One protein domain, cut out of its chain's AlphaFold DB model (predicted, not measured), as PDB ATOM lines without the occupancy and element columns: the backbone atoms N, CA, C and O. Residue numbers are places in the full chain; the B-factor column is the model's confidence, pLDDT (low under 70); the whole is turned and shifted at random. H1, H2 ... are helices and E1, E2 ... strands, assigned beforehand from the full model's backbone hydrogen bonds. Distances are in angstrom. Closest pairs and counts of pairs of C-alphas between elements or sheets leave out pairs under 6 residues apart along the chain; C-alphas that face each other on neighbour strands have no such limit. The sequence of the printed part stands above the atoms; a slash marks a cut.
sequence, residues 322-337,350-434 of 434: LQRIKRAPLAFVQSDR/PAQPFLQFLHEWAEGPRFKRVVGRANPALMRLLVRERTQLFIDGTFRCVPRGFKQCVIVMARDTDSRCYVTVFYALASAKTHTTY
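AT A GLANCE: This is residues 322 to 337 and 350 to 434 of the 434 residues of an uncharacterized protein of Pythium brassicum (UniProt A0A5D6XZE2). One strongly twisted sheet of six antiparallel strands makes the body, and a single short helix, H1, crosses one of its faces over E6; the opposite face bears no named helix. The long hairpin of E2 and E3 reaches to one end of the longest axis, the turn between E5 and E6 to the other, and the short strand E1 makes one edge. The printed part has 101 residues, with E1, E2, E3, H1, E4, E5 and E6 along the chain and the sheet order E1 - E2 - E3 - E6 - E5 - E4. The class is mostly strand, and the whole is compact, with a radius of gyration of the C-alphas of 14.6 A and spans of 46 by 33 by 23 A.

HOW THE PARTS SIT: Start at edge strand E1, residues 330 to 333, antiparallel to E2, residues 352 to 363; look for N 331 and O 354, 3.0 A apart. The pairing is staggered: E2 pairs with E1 over residues 352 to 355 and with E3, residues 366 to 374, over 355 to 363. E2 and E3 form a hairpin, with N 359 and O 370 at 2.9 A. E3 is antiparallel to E6, residues 417 to 426, with N 373 and O 423 at 2.8 A. E6 bends by 50 degrees at residue 421. H1, residues 376 to 383, is on the sheet at a height of 6.2 A; it lies over E6 and runs across the strands, at 82 degrees to E6 on the local plane. Their closest C-alphas are those of Leu 378 and Val 421, 5.6 A apart. In H1, 0 of 4 O i to N i+4 pairs are within hydrogen-bond range, but 4 of 5 O i to N i+3 pairs are. E4, residues 389 to 395, is the other edge strand, and with E5, residues 404 to 412, and E6 it forms a meander, each strand the antiparallel neighbour of the one before. Look for N 392 and O 407 at 2.8 A, and N 406 and O 424 at 2.7 A.

IN THESE COORDINATES: Find C-alpha 330 at (22.802, 17.103, 115.210), where E1 begins. E2 runs 34.7 A and E3 26.4 A. H1, 11.6 A long, begins at C-alpha 376, (23.368, 9.270, 109.474). E4 covers 17.2 A and E5 25.1 A; E6 runs 25.3 A to C-alpha 426 at (11.014, 6.277, 125.442).

THE WHOLE: The two C-alphas farthest apart are those of Pro 365 and Asp 414, at 46.2 A. Residues 338 to 349 are not printed, and C-alphas 337 and 350 are 11.9 A apart across this cut. Of the links printed whole, E4 to E5 is short and the others are tight. Look at the B-factor column: residues 322 to 337 and 350 to 353 are under 70.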
ATOM      1  N   LEU A 322      19.721  15.196 131.239       51.72
ATOM      2  CA  LEU A 322      19.556  14.770 129.844       51.72
ATOM      3  C   LEU A 322      18.559  15.639 129.052       51.72
ATOM      4  O   LEU A 322      18.532  15.586 127.825       51.72
ATOM      5  N   GLN A 323      17.775  16.495 129.719       53.25
ATOM      6  CA  GLN A 323      16.943  17.507 129.060       53.25
ATOM      7  C   GLN A 323      17.654  18.808 128.682       53.25
ATOM      8  O   GLN A 323      17.085  19.601 127.930       53.25
ATOM      9  N   ARG A 324      18.900  19.045 129.113       51.75
ATOM     10  CA  ARG A 324      19.711  20.127 128.517       51.75
ATOM     11  C   ARG A 324      20.025  19.863 127.043       51.75
ATOM     12  O   ARG A 324      20.341  20.799 126.318       51.75
ATOM     13  N   ILE A 325      19.829  18.628 126.583       52.59
ATOM     14  CA  ILE A 325      19.991  18.204 125.192       52.59
ATOM     15  C   ILE A 325      18.731  18.513 124.350       52.59
ATOM     16  O   ILE A 325      18.329  17.736 123.491       52.59
ATOM     17  N   LYS A 326      18.081  19.657 124.615       52.59
ATOM     18  CA  LYS A 326      16.997  20.238 123.796       52.59
ATOM     19  C   LYS A 326      17.520  21.080 122.621       52.59
ATOM     20  O   LYS A 326      16.725  21.714 121.935       52.59
ATOM     21  N   ARG A 327      18.840  21.149 122.409       50.59
ATOM     22  CA  ARG A 327      19.447  21.960 121.343       50.59
ATOM     23  C   ARG A 327      19.984  21.102 120.204       50.59
ATOM     24  O   ARG A 327      20.708  20.155 120.474       50.59
ATOM     25  N   ALA A 328      19.637  21.568 118.998       45.78
ATOM     26  CA  ALA A 328      20.028  21.181 117.641       45.78
ATOM     27  C   ALA A 328      19.933  19.676 117.303       45.78
ATOM     28  O   ALA A 328      20.470  18.845 118.024       45.78
ATOM     29  N   PRO A 329      19.298  19.300 116.175       55.59
ATOM     30  CA  PRO A 329      19.065  17.898 115.815       55.59
ATOM     31  C   PRO A 329      20.343  17.103 115.483       55.59
ATOM     32  O   PRO A 329      20.281  15.906 115.226       55.59
ATOM     33  N   LEU A 330      21.517  17.736 115.487       52.56
ATOM     34  CA  LEU A 330      22.802  17.103 115.210       52.56
ATOM     35  C   LEU A 330      23.703  17.264 116.433       52.56
ATOM     36  O   LEU A 330      24.136  18.370 116.757       52.56
ATOM     37  N   ALA A 331      23.973  16.151 117.110       56.47
ATOM     38  CA  ALA A 331      24.976  16.089 118.159       56.47
ATOM     39  C   ALA A 331      26.204  15.382 117.585       56.47
ATOM     40  O   ALA A 331      26.137  14.223 117.178       56.47
ATOM     41  N   PHE A 332      27.338  16.075 117.539       58.66
ATOM     42  CA  PHE A 332      28.607  15.432 117.221       58.66
ATOM     43  C   PHE A 332      29.014  14.558 118.408       58.66
ATOM     44  O   PHE A 332      29.151  15.055 119.527       58.66
ATOM     45  N   VAL A 333      29.173  13.256 118.180       56.59
ATOM     46  CA  VAL A 333      29.764  12.358 119.171       56.59
ATOM     47  C   VAL A 333      31.270  12.447 118.973       56.59
ATOM     48  O   VAL A 333      31.798  12.024 117.945       56.59
ATOM     49  N   GLN A 334      31.955  13.082 119.926       56.50
ATOM     50  CA  GLN A 334      33.410  12.997 120.006       56.50
ATOM     51  C   GLN A 334      33.792  11.544 120.292       56.50
ATOM     52  O   GLN A 334      33.078  10.844 121.007       56.50
ATOM     53  N   SER A 335      34.896  11.083 119.711       56.50
ATOM     54  CA  SER A 335      35.438   9.776 120.054       56.50
ATOM     55  C   SER A 335      35.839   9.770 121.535       56.50
ATOM     56  O   SER A 335      36.511  10.680 122.010       56.50
ATOM     57  N   ASP A 336      35.436   8.730 122.272       57.44
ATOM     58  CA  ASP A 336      35.781   8.558 123.694       57.44
ATOM     59  C   ASP A 336      37.268   8.205 123.909       57.44
ATOM     60  O   ASP A 336      37.693   7.956 125.038       57.44
ATOM     61  N   ARG A 337      38.080   8.166 122.839       61.09
ATOM     62  CA  ARG A 337      39.518   7.920 122.957       61.09
ATOM     63  C   ARG A 337      40.176   9.132 123.619       61.09
ATOM     64  O   ARG A 337      40.145  10.228 123.055       61.09
ATOM     65  N   PRO A 350      37.411  12.633 113.081       62.41
ATOM     66  CA  PRO A 350      36.472  13.736 113.030       62.41
ATOM     67  C   PRO A 350      35.204  13.306 113.765       62.41
ATOM     68  O   PRO A 350      34.670  12.227 113.504       62.41
ATOM     69  N   ALA A 351      34.754  14.138 114.712       63.53
ATOM     70  CA  ALA A 351      33.604  13.829 115.551       63.53
ATOM     71  C   ALA A 351      32.444  13.352 114.671       63.53
ATOM     72  O   ALA A 351      32.002  14.068 113.767       63.53
ATOM     73  N   GLN A 352      31.989  12.121 114.896       62.06
ATOM     74  CA  GLN A 352      31.015  11.519 114.005       62.06
ATOM     75  C   GLN A 352      29.661  12.173 114.302       62.06
ATOM     76  O   GLN A 352      29.219  12.173 115.459       62.06
ATOM     77  N   PRO A 353      28.997  12.791 113.310       66.25
ATOM     78  CA  PRO A 353      27.697  13.387 113.548       66.25
ATOM     79  C   PRO A 353      26.719  12.253 113.840       66.25
ATOM     80  O   PRO A 353      26.497  11.397 112.988       66.25
ATOM     81  N   PHE A 354      26.125  12.234 115.030       73.25
ATOM     82  CA  PHE A 354      24.926  11.446 115.271       73.25
ATOM     83  C   PHE A 354      23.723  12.369 115.142       73.25
ATOM     84  O   PHE A 354      23.678  13.467 115.709       73.25
ATOM     85  N   LEU A 355      22.721  11.915 114.392       74.88
ATOM     86  CA  LEU A 355      21.437  12.592 114.387       74.88
ATOM     87  C   LEU A 355      20.787  12.322 115.737       74.88
ATOM     88  O   LEU A 355      20.551  11.167 116.083       74.88
ATOM     89  N   GLN A 356      20.493  13.374 116.489       81.94
ATOM     90  CA  GLN A 356      19.700  13.278 117.697       81.94
ATOM     91  C   GLN A 356      18.323  13.879 117.435       81.94
ATOM     92  O   GLN A 356      18.202  15.051 117.090       81.94
ATOM     93  N   PHE A 357      17.272  13.103 117.666       80.62
ATOM     94  CA  PHE A 357      15.904  13.595 117.572       80.62
ATOM     95  C   PHE A 357      15.203  13.529 118.926       80.62
ATOM     96  O   PHE A 357      15.475  12.671 119.767       80.62
ATOM     97  N   LEU A 358      14.289  14.471 119.126       84.56
ATOM     98  CA  LEU A 358      13.402  14.544 120.274       84.56
ATOM     99  C   LEU A 358      11.987  14.708 119.730       84.56
ATOM    100  O   LEU A 358      11.696  15.693 119.055       84.56
ATOM    101  N   HIS A 359      11.123  13.757 120.049       84.19
ATOM    102  CA  HIS A 359       9.695  13.860 119.797       84.19
ATOM    103  C   HIS A 359       8.973  13.939 121.142       84.19
ATOM    104  O   HIS A 359       9.166  13.068 121.989       84.19
ATOM    105  N   GLU A 360       8.179  14.987 121.359       84.94
ATOM    106  CA  GLU A 360       7.362  15.188 122.561       84.94
ATOM    107  C   GLU A 360       5.889  15.263 122.138       84.94
ATOM    108  O   GLU A 360       5.559  15.955 121.176       84.94
ATOM    109  N   TRP A 361       5.000  14.577 122.857       83.44
ATOM    110  CA  TRP A 361       3.555  14.656 122.634       83.44
ATOM    111  C   TRP A 361       2.791  14.649 123.959       83.44
ATOM    112  O   TRP A 361       3.291  14.188 124.991       83.44
ATOM    113  N   ALA A 362       1.575  15.189 123.940       83.50
ATOM    114  CA  ALA A 362       0.679  15.178 125.089       83.50
ATOM    115  C   ALA A 362      -0.218  13.935 125.051       83.50
ATOM    116  O   ALA A 362      -0.791  13.604 124.015       83.50
ATOM    117  N   GLU A 363      -0.368  13.265 126.191       80.88
ATOM    118  CA  GLU A 363      -1.346  12.194 126.377       80.88
ATOM    119  C   GLU A 363      -2.079  12.423 127.704       80.88
ATOM    120  O   GLU A 363      -1.579  12.122 128.795       80.88
ATOM    121  N   GLY A 364      -3.259  13.043 127.606       82.88
ATOM    122  CA  GLY A 364      -3.994  13.554 128.761       82.88
ATOM    123  C   GLY A 364      -3.195  14.639 129.504       82.88
ATOM    124  O   GLY A 364      -2.629  15.522 128.862       82.88
ATOM    125  N   PRO A 365      -3.106  14.596 130.849       77.81
ATOM    126  CA  PRO A 365      -2.372  15.596 131.629       77.81
ATOM    127  C   PRO A 365      -0.850  15.369 131.645       77.81
ATOM    128  O   PRO A 365      -0.132  16.090 132.337       77.81
ATOM    129  N   ARG A 366      -0.338  14.335 130.962       72.94
ATOM    130  CA  ARG A 366       1.082  13.964 130.986       72.94
ATOM    131  C   ARG A 366       1.718  14.168 129.619       72.94
ATOM    132  O   ARG A 366       1.140  13.826 128.594       72.94
ATOM    133  N   PHE A 367       2.955  14.653 129.627       80.44
ATOM    134  CA  PHE A 367       3.795  14.677 128.438       80.44
ATOM    135  C   PHE A 367       4.585  13.382 128.328       80.44
ATOM    136  O   PHE A 367       5.129  12.867 129.312       80.44
ATOM    137  N   LYS A 368       4.647  12.864 127.111       86.19
ATOM    138  CA  LYS A 368       5.466  11.723 126.735       86.19
ATOM    139  C   LYS A 368       6.500  12.168 125.722       86.19
ATOM    140  O   LYS A 368       6.337  13.184 125.049       86.19
ATOM    141  N   ARG A 369       7.598  11.426 125.666       87.19
ATOM    142  CA  ARG A 369       8.697  11.738 124.769       87.19
ATOM    143  C   ARG A 369       9.479  10.511 124.348       87.19
ATOM    144  O   ARG A 369       9.628   9.556 125.118       87.19
ATOM    145  N   VAL A 370      10.045  10.619 123.157       90.25
ATOM    146  CA  VAL A 370      11.063   9.728 122.614       90.25
ATOM    147  C   VAL A 370      12.288  10.573 122.291       90.25
ATOM    148  O   VAL A 370      12.194  11.579 121.591       90.25
ATOM    149  N   VAL A 371      13.435  10.178 122.836       89.50
ATOM    150  CA  VAL A 371      14.738  10.758 122.502       89.50
ATOM    151  C   VAL A 371      15.528   9.693 121.785       89.50
ATOM    152  O   VAL A 371      15.849   8.678 122.397       89.50
ATOM    153  N   GLY A 372      15.845   9.912 120.520       89.12
ATOM    154  CA  GLY A 372      16.594   8.945 119.741       89.12
ATOM    155  C   GLY A 372      17.898   9.478 119.194       89.12
ATOM    156  O   GLY A 372      18.097  10.685 119.057       89.12
ATOM    157  N   ARG A 373      18.795   8.543 118.894       87.69
ATOM    158  CA  ARG A 373      20.053   8.772 118.194       87.69
ATOM    159  C   ARG A 373      20.146   7.842 116.999       87.69
ATOM    160  O   ARG A 373      19.749   6.683 117.101       87.69
ATOM    161  N   ALA A 374      20.690   8.350 115.903       87.38
ATOM    162  CA  ALA A 374      20.897   7.610 114.670       87.38
ATOM    163  C   ALA A 374      22.282   7.885 114.105       87.38
ATOM    164  O   ALA A 374      22.761   9.020 114.166       87.38
ATOM    165  N   ASN A 375      22.883   6.872 113.489       83.25
ATOM    166  CA  ASN A 375      24.031   7.093 112.622       83.25
ATOM    167  C   ASN A 375      23.519   7.543 111.236       83.25
ATOM    168  O   ASN A 375      22.835   6.757 110.572       83.25
ATOM    169  N   PRO A 376      23.841   8.764 110.762       81.56
ATOM    170  CA  PRO A 376      23.368   9.270 109.474       81.56
ATOM    171  C   PRO A 376      23.745   8.381 108.284       81.56
ATOM    172  O   PRO A 376      22.990   8.306 107.316       81.56
ATOM    173  N   ALA A 377      24.878   7.671 108.352       82.56
ATOM    174  CA  ALA A 377      25.277   6.735 107.304       82.56
ATOM    175  C   ALA A 377      24.296   5.556 107.194       82.56
ATOM    176  O   ALA A 377      23.973   5.120 106.090       82.56
ATOM    177  N   LEU A 378      23.769   5.092 108.331       88.44
ATOM    178  CA  LEU A 378      22.831   3.972 108.407       88.44
ATOM    179  C   LEU A 378      21.386   4.385 108.125       88.44
ATOM    180  O   LEU A 378      20.590   3.557 107.692       88.44
ATOM    181  N   MET A 379      21.037   5.664 108.288       86.50
ATOM    182  CA  MET A 379      19.702   6.161 107.929       86.50
ATOM    183  C   MET A 379      19.376   5.963 106.446       86.50
ATOM    184  O   MET A 379      18.209   5.805 106.095       86.50
ATOM    185  N   ARG A 380      20.393   5.907 105.577       87.12
ATOM    186  CA  ARG A 380      20.216   5.608 104.147       87.12
ATOM    187  C   ARG A 380      19.588   4.235 103.908       87.12
ATOM    188  O   ARG A 380      18.897   4.068 102.909       87.12
ATOM    189  N   LEU A 381      19.769   3.285 104.832       90.88
ATOM    190  CA  LEU A 381      19.115   1.978 104.765       90.88
ATOM    191  C   LEU A 381      17.591   2.114 104.813       90.88
ATOM    192  O   LEU A 381      16.903   1.355 104.151       90.88
ATOM    193  N   LEU A 382      17.057   3.112 105.523       90.44
ATOM    194  CA  LEU A 382      15.610   3.320 105.661       90.44
ATOM    195  C   LEU A 382      14.957   3.889 104.399       90.44
ATOM    196  O   LEU A 382      13.747   3.778 104.236       90.44
ATOM    197  N   VAL A 383      15.746   4.514 103.522       90.94
ATOM    198  CA  VAL A 383      15.269   5.094 102.257       90.94
ATOM    199  C   VAL A 383      15.184   4.027 101.159       90.94
ATOM    200  O   VAL A 383      14.514   4.230 100.149       90.94
ATOM    201  N   ARG A 384      15.841   2.874 101.342       90.94
ATOM    202  CA  ARG A 384      15.801   1.777 100.370       90.94
ATOM    203  C   ARG A 384      14.398   1.174 100.305       90.94
ATOM    204  O   ARG A 384      13.742   0.954 101.327       90.94
ATOM    205  N   GLU A 385      13.962   0.856  99.091       87.12
ATOM    206  CA  GLU A 385      12.694   0.168  98.874       87.12
ATOM    207  C   GLU A 385      12.690  -1.206  99.552       87.12
ATOM    208  O   GLU A 385      13.681  -1.934  99.529       87.12
ATOM    209  N   ARG A 386      11.541  -1.582 100.133       88.69
ATOM    210  CA  ARG A 386      11.313  -2.903 100.752       88.69
ATOM    211  C   ARG A 386      12.288  -3.259 101.884       88.69
ATOM    212  O   ARG A 386      12.530  -4.438 102.147       88.69
ATOM    213  N   THR A 387      12.812  -2.261 102.590       92.31
ATOM    214  CA  THR A 387      13.647  -2.487 103.774       92.31
ATOM    215  C   THR A 387      12.844  -3.165 104.880       92.31
ATOM    216  O   THR A 387      11.806  -2.666 105.309       92.31
ATOM    217  N   GLN A 388      13.335  -4.308 105.361       95.56
ATOM    218  CA  GLN A 388      12.755  -4.987 106.519       95.56
ATOM    219  C   GLN A 388      13.247  -4.310 107.794       95.56
ATOM    220  O   GLN A 388      14.454  -4.145 107.988       95.56
ATOM    221  N   LEU A 389      12.312  -3.925 108.658       94.56
ATOM    222  CA  LEU A 389      12.608  -3.325 109.951       94.56
ATOM    223  C   LEU A 389      12.335  -4.328 111.064       94.56
ATOM    224  O   LEU A 389      11.348  -5.062 111.030       94.56
ATOM    225  N   PHE A 390      13.197  -4.316 112.071       95.00
ATOM    226  CA  PHE A 390      12.990  -5.014 113.325       95.00
ATOM    227  C   PHE A 390      13.059  -4.003 114.465       95.00
ATOM    228  O   PHE A 390      14.007  -3.223 114.550       95.00
ATOM    229  N   ILE A 391      12.047  -4.006 115.329       93.38
ATOM    230  CA  ILE A 391      11.938  -3.081 116.457       93.38
ATOM    231  C   ILE A 391      11.988  -3.894 117.746       93.38
ATOM    232  O   ILE A 391      11.106  -4.711 118.002       93.38
ATOM    233  N   ASP A 392      13.002  -3.640 118.566       92.31
ATOM    234  CA  ASP A 392      13.176  -4.271 119.869       92.31
ATOM    235  C   ASP A 392      12.956  -3.263 120.998       92.31
ATOM    236  O   ASP A 392      13.742  -2.336 121.183       92.31
ATOM    237  N   GLY A 393      11.886  -3.441 121.773       90.25
ATOM    238  CA  GLY A 393      11.578  -2.637 122.962       90.25
ATOM    239  C   GLY A 393      11.888  -3.333 124.292       90.25
ATOM    240  O   GLY A 393      11.405  -2.893 125.339       90.25
ATOM    241  N   THR A 394      12.622  -4.451 124.284       87.94
ATOM    242  CA  THR A 394      12.809  -5.292 125.480       87.94
ATOM    243  C   THR A 394      13.820  -4.724 126.482       87.94
ATOM    244  O   THR A 394      13.777  -5.073 127.667       87.94
ATOM    245  N   PHE A 395      14.668  -3.780 126.066       84.69
ATOM    246  CA  PHE A 395      15.719  -3.194 126.898       84.69
ATOM    247  C   PHE A 395      15.157  -2.282 127.998       84.69
ATOM    248  O   PHE A 395      14.551  -1.232 127.755       84.69
ATOM    249  N   ARG A 396      15.404  -2.672 129.254       82.00
ATOM    250  CA  ARG A 396      14.958  -1.940 130.457       82.00
ATOM    251  C   ARG A 396      16.056  -1.100 131.115       82.00
ATOM    252  O   ARG A 396      15.751  -0.325 132.017       82.00
ATOM    253  N   CYS A 397      17.307  -1.238 130.682       85.25
ATOM    254  CA  CYS A 397      18.439  -0.452 131.164       85.25
ATOM    255  C   CYS A 397      18.374   0.976 130.603       85.25
ATOM    256  O   CYS A 397      18.974   1.292 129.581       85.25
ATOM    257  N   VAL A 398      17.607   1.846 131.262       88.00
ATOM    258  CA  VAL A 398      17.443   3.240 130.834       88.00
ATOM    259  C   VAL A 398      17.674   4.243 131.956       88.00
ATOM    260  O   VAL A 398      17.421   3.927 133.122       88.00
ATOM    261  N   PRO A 399      18.115   5.471 131.622       85.75
ATOM    262  CA  PRO A 399      18.225   6.549 132.591       85.75
ATOM    263  C   PRO A 399      16.892   6.866 133.274       85.75
ATOM    264  O   PRO A 399      15.800   6.611 132.749       85.75
ATOM    265  N   ARG A 400      16.984   7.489 134.451       82.25
ATOM    266  CA  ARG A 400      15.814   7.918 135.220       82.25
ATOM    267  C   ARG A 400      14.926   8.837 134.373       82.25
ATOM    268  O   ARG A 400      15.392   9.770 133.740       82.25
ATOM    269  N   GLY A 401      13.620   8.575 134.385       81.75
ATOM    270  CA  GLY A 401      12.640   9.332 133.594       81.75
ATOM    271  C   GLY A 401      12.295   8.700 132.243       81.75
ATOM    272  O   GLY A 401      11.320   9.122 131.622       81.75
ATOM    273  N   PHE A 402      13.011   7.652 131.832       89.12
ATOM    274  CA  PHE A 402      12.631   6.786 130.720       89.12
ATOM    275  C   PHE A 402      12.124   5.432 131.232       89.12
ATOM    276  O   PHE A 402      12.354   5.054 132.383       89.12
ATOM    277  N   LYS A 403      11.357   4.727 130.400       90.81
ATOM    278  CA  LYS A 403      10.729   3.437 130.738       90.81
ATOM    279  C   LYS A 403      11.282   2.275 129.919       90.81
ATOM    280  O   LYS A 403      11.171   1.133 130.367       90.81
ATOM    281  N   GLN A 404      11.829   2.554 128.738       93.44
ATOM    282  CA  GLN A 404      12.434   1.565 127.848       93.44
ATOM    283  C   GLN A 404      13.400   2.212 126.860       93.44
ATOM    284  O   GLN A 404      13.267   3.400 126.548       93.44
ATOM    285  N   CYS A 405      14.345   1.412 126.380       94.00
ATOM    286  CA  CYS A 405      15.134   1.703 125.194       94.00
ATOM    287  C   CYS A 405      14.551   0.870 124.049       94.00
ATOM    288  O   CYS A 405      14.386  -0.340 124.189       94.00
ATOM    289  N   VAL A 406      14.194   1.536 122.959       93.88
ATOM    290  CA  VAL A 406      13.718   0.942 121.717       93.88
ATOM    291  C   VAL A 406      14.869   0.976 120.725       93.88
ATOM    292  O   VAL A 406      15.428   2.041 120.455       93.88
ATOM    293  N   ILE A 407      15.227  -0.181 120.192       94.44
ATOM    294  CA  ILE A 407      16.247  -0.331 119.163       94.44
ATOM    295  C   ILE A 407      15.536  -0.612 117.847       94.44
ATOM    296  O   ILE A 407      14.765  -1.564 117.749       94.44
ATOM    297  N   VAL A 408      15.790   0.214 116.834       93.75
ATOM    298  CA  VAL A 408      15.291  -0.026 115.476       93.75
ATOM    299  C   VAL A 408      16.454  -0.500 114.628       93.75
ATOM    300  O   VAL A 408      17.448   0.213 114.456       93.75
ATOM    301  N   MET A 409      16.316  -1.702 114.089       96.38
ATOM    302  CA  MET A 409      17.277  -2.317 113.192       96.38
ATOM    303  C   MET A 409      16.692  -2.395 111.787       96.38
ATOM    304  O   MET A 409      15.521  -2.729 111.612       96.38
ATOM    305  N   ALA A 410      17.511  -2.102 110.784       96.25
ATOM    306  CA  ALA A 410      17.163  -2.282 109.383       96.25
ATOM    307  C   ALA A 410      17.965  -3.450 108.818       96.25
ATOM    308  O   ALA A 410      19.156  -3.588 109.106       96.25
ATOM    309  N   ARG A 411      17.318  -4.292 108.011       95.88
ATOM    310  CA  ARG A 411      18.012  -5.339 107.270       95.88
ATOM    311  C   ARG A 411      18.806  -4.705 106.138       95.88
ATOM    312  O   ARG A 411      18.221  -4.144 105.212       95.88
ATOM    313  N   ASP A 412      20.121  -4.834 106.195       94.25
ATOM    314  CA  ASP A 412      20.973  -4.521 105.063       94.25
ATOM    315  C   ASP A 412      21.007  -5.731 104.120       94.25
ATOM    316  O   ASP A 412      21.364  -6.847 104.500       94.25
ATOM    317  N   THR A 413      20.556  -5.523 102.886       90.56
ATOM    318  CA  THR A 413      20.478  -6.566 101.857       90.56
ATOM    319  C   THR A 413      21.854  -7.055 101.440       90.56
ATOM    320  O   THR A 413      22.011  -8.242 101.150       90.56
ATOM    321  N   ASP A 414      22.834  -6.154 101.455       90.75
ATOM    322  CA  ASP A 414      24.166  -6.392 100.910       90.75
ATOM    323  C   ASP A 414      24.957  -7.300 101.858       90.75
ATOM    324  O   ASP A 414      25.492  -8.331 101.453       90.75
ATOM    325  N   SER A 415      24.932  -6.982 103.154       90.94
ATOM    326  CA  SER A 415      25.551  -7.799 104.208       90.94
ATOM    327  C   SER A 415      24.657  -8.920 104.755       90.94
ATOM    328  O   SER A 415      25.120  -9.755 105.533       90.94
ATOM    329  N   ARG A 416      23.377  -8.968 104.355       93.00
ATOM    330  CA  ARG A 416      22.352  -9.918 104.832       93.00
ATOM    331  C   ARG A 416      22.163  -9.934 106.355       93.00
ATOM    332  O   ARG A 416      21.648 -10.920 106.887       93.00
ATOM    333  N   CYS A 417      22.520  -8.862 107.054       95.25
ATOM    334  CA  CYS A 417      22.382  -8.757 108.504       95.25
ATOM    335  C   CYS A 417      21.446  -7.609 108.905       95.25
ATOM    336  O   CYS A 417      21.103  -6.737 108.105       95.25
ATOM    337  N   TYR A 418      20.986  -7.632 110.156       96.25
ATOM    338  CA  TYR A 418      20.271  -6.507 110.748       96.25
ATOM    339  C   TYR A 418      21.277  -5.556 111.381       96.25
ATOM    340  O   TYR A 418      22.050  -5.951 112.253       96.25
ATOM    341  N   VAL A 419      21.244  -4.298 110.953       94.81
ATOM    342  CA  VAL A 419      22.112  -3.242 111.470       94.81
ATOM    343  C   VAL A 419      21.270  -2.289 112.306       94.81
ATOM    344  O   VAL A 419      20.182  -1.884 111.898       94.81
ATOM    345  N   THR A 420      21.761  -1.920 113.488       94.75
ATOM    346  CA  THR A 420      21.061  -0.961 114.348       94.75
ATOM    347  C   THR A 420      21.129   0.440 113.757       94.75
ATOM    348  O   THR A 420      22.210   1.003 113.612       94.75
ATOM    349  N   VAL A 421      19.967   1.015 113.444       93.00
ATOM    350  CA  VAL A 421      19.855   2.356 112.861       93.00
ATOM    351  C   VAL A 421      19.514   3.393 113.922       93.00
ATOM    352  O   VAL A 421      20.118   4.465 113.929       93.00
ATOM    353  N   PHE A 422      18.589   3.071 114.834       92.50
ATOM    354  CA  PHE A 422      18.191   3.967 115.917       92.50
ATOM    355  C   PHE A 422      18.316   3.322 117.293       92.50
ATOM    356  O   PHE A 422      17.902   2.181 117.497       92.50
ATOM    357  N   TYR A 423      18.769   4.126 118.253       92.31
ATOM    358  CA  TYR A 423      18.592   3.891 119.684       92.31
ATOM    359  C   TYR A 423      17.670   4.969 120.236       92.31
ATOM    360  O   TYR A 423      18.009   6.148 120.156       92.31
ATOM    361  N   ALA A 424      16.522   4.590 120.792       93.12
ATOM    362  CA  ALA A 424      15.488   5.518 121.221       93.12
ATOM    363  C   ALA A 424      15.066   5.277 122.675       93.12
ATOM    364  O   ALA A 424      14.497   4.254 123.029       93.12
ATOM    365  N   LEU A 425      15.303   6.254 123.543       93.19
ATOM    366  CA  LEU A 425      14.802   6.264 124.910       93.19
ATOM    367  C   LEU A 425      13.359   6.770 124.920       93.19
ATOM    368  O   LEU A 425      13.098   7.925 124.582       93.19
ATOM    369  N   ALA A 426      12.426   5.930 125.363       91.94
ATOM    370  CA  ALA A 426      11.014   6.277 125.442       91.94
ATOM    371  C   ALA A 426      10.549   6.435 126.893       91.94
ATOM    372  O   ALA A 426      10.846   5.611 127.768       91.94
ATOM    373  N   SER A 427       9.794   7.500 127.170       91.31
ATOM    374  CA  SER A 427       9.210   7.746 128.495       91.31
ATOM    375  C   SER A 427       7.894   6.994 128.727       91.31
ATOM    376  O   SER A 427       7.357   7.028 129.836       91.31
ATOM    377  N   ALA A 428       7.373   6.316 127.704       89.06
ATOM    378  CA  ALA A 428       6.137   5.548 127.744       89.06
ATOM    379  C   ALA A 428       6.277   4.216 126.996       89.06
ATOM    380  O   ALA A 428       7.176   4.046 126.179       89.06
ATOM    381  N   LYS A 429       5.381   3.277 127.315       90.69
ATOM    382  CA  LYS A 429       5.259   1.961 126.673       90.69
ATOM    383  C   LYS A 429       3.865   1.821 126.060       90.69
ATOM    384  O   LYS A 429       3.070   1.009 126.520       90.69
ATOM    385  N   THR A 430       3.515   2.704 125.130       86.31
ATOM    386  CA  THR A 430       2.178   2.720 124.511       86.31
ATOM    387  C   THR A 430       2.261   2.515 123.013       86.31
ATOM    388  O   THR A 430       3.301   2.788 122.428       86.31
ATOM    389  N   HIS A 431       1.160   2.075 122.398       85.38
ATOM    390  CA  HIS A 431       1.083   1.872 120.951       85.38
ATOM    391  C   HIS A 431       1.533   3.116 120.177       85.38
ATOM    392  O   HIS A 431       2.375   3.005 119.315       85.38
ATOM    393  N   THR A 432       1.086   4.312 120.569       84.06
ATOM    394  CA  THR A 432       1.498   5.597 119.964       84.06
ATOM    395  C   THR A 432       3.006   5.878 120.021       84.06
ATOM    396  O   THR A 432       3.490   6.744 119.308       84.06
ATOM    397  N   THR A 433       3.743   5.218 120.919       84.62
ATOM    398  CA  THR A 433       5.200   5.396 121.038       84.62
ATOM    399  C   THR A 433       5.968   4.626 119.961       84.62
ATOM    400  O   THR A 433       7.078   5.037 119.625       84.62
ATOM    401  N   TYR A 434       5.420   3.499 119.499       83.00
ATOM    402  CA  TYR A 434       6.006   2.631 118.478       83.00
ATOM    403  C   TYR A 434       5.461   3.010 117.106       83.00
ATOM    404  O   TYR A 434       6.251   2.911 116.142       83.00
TER     405      TYR A 434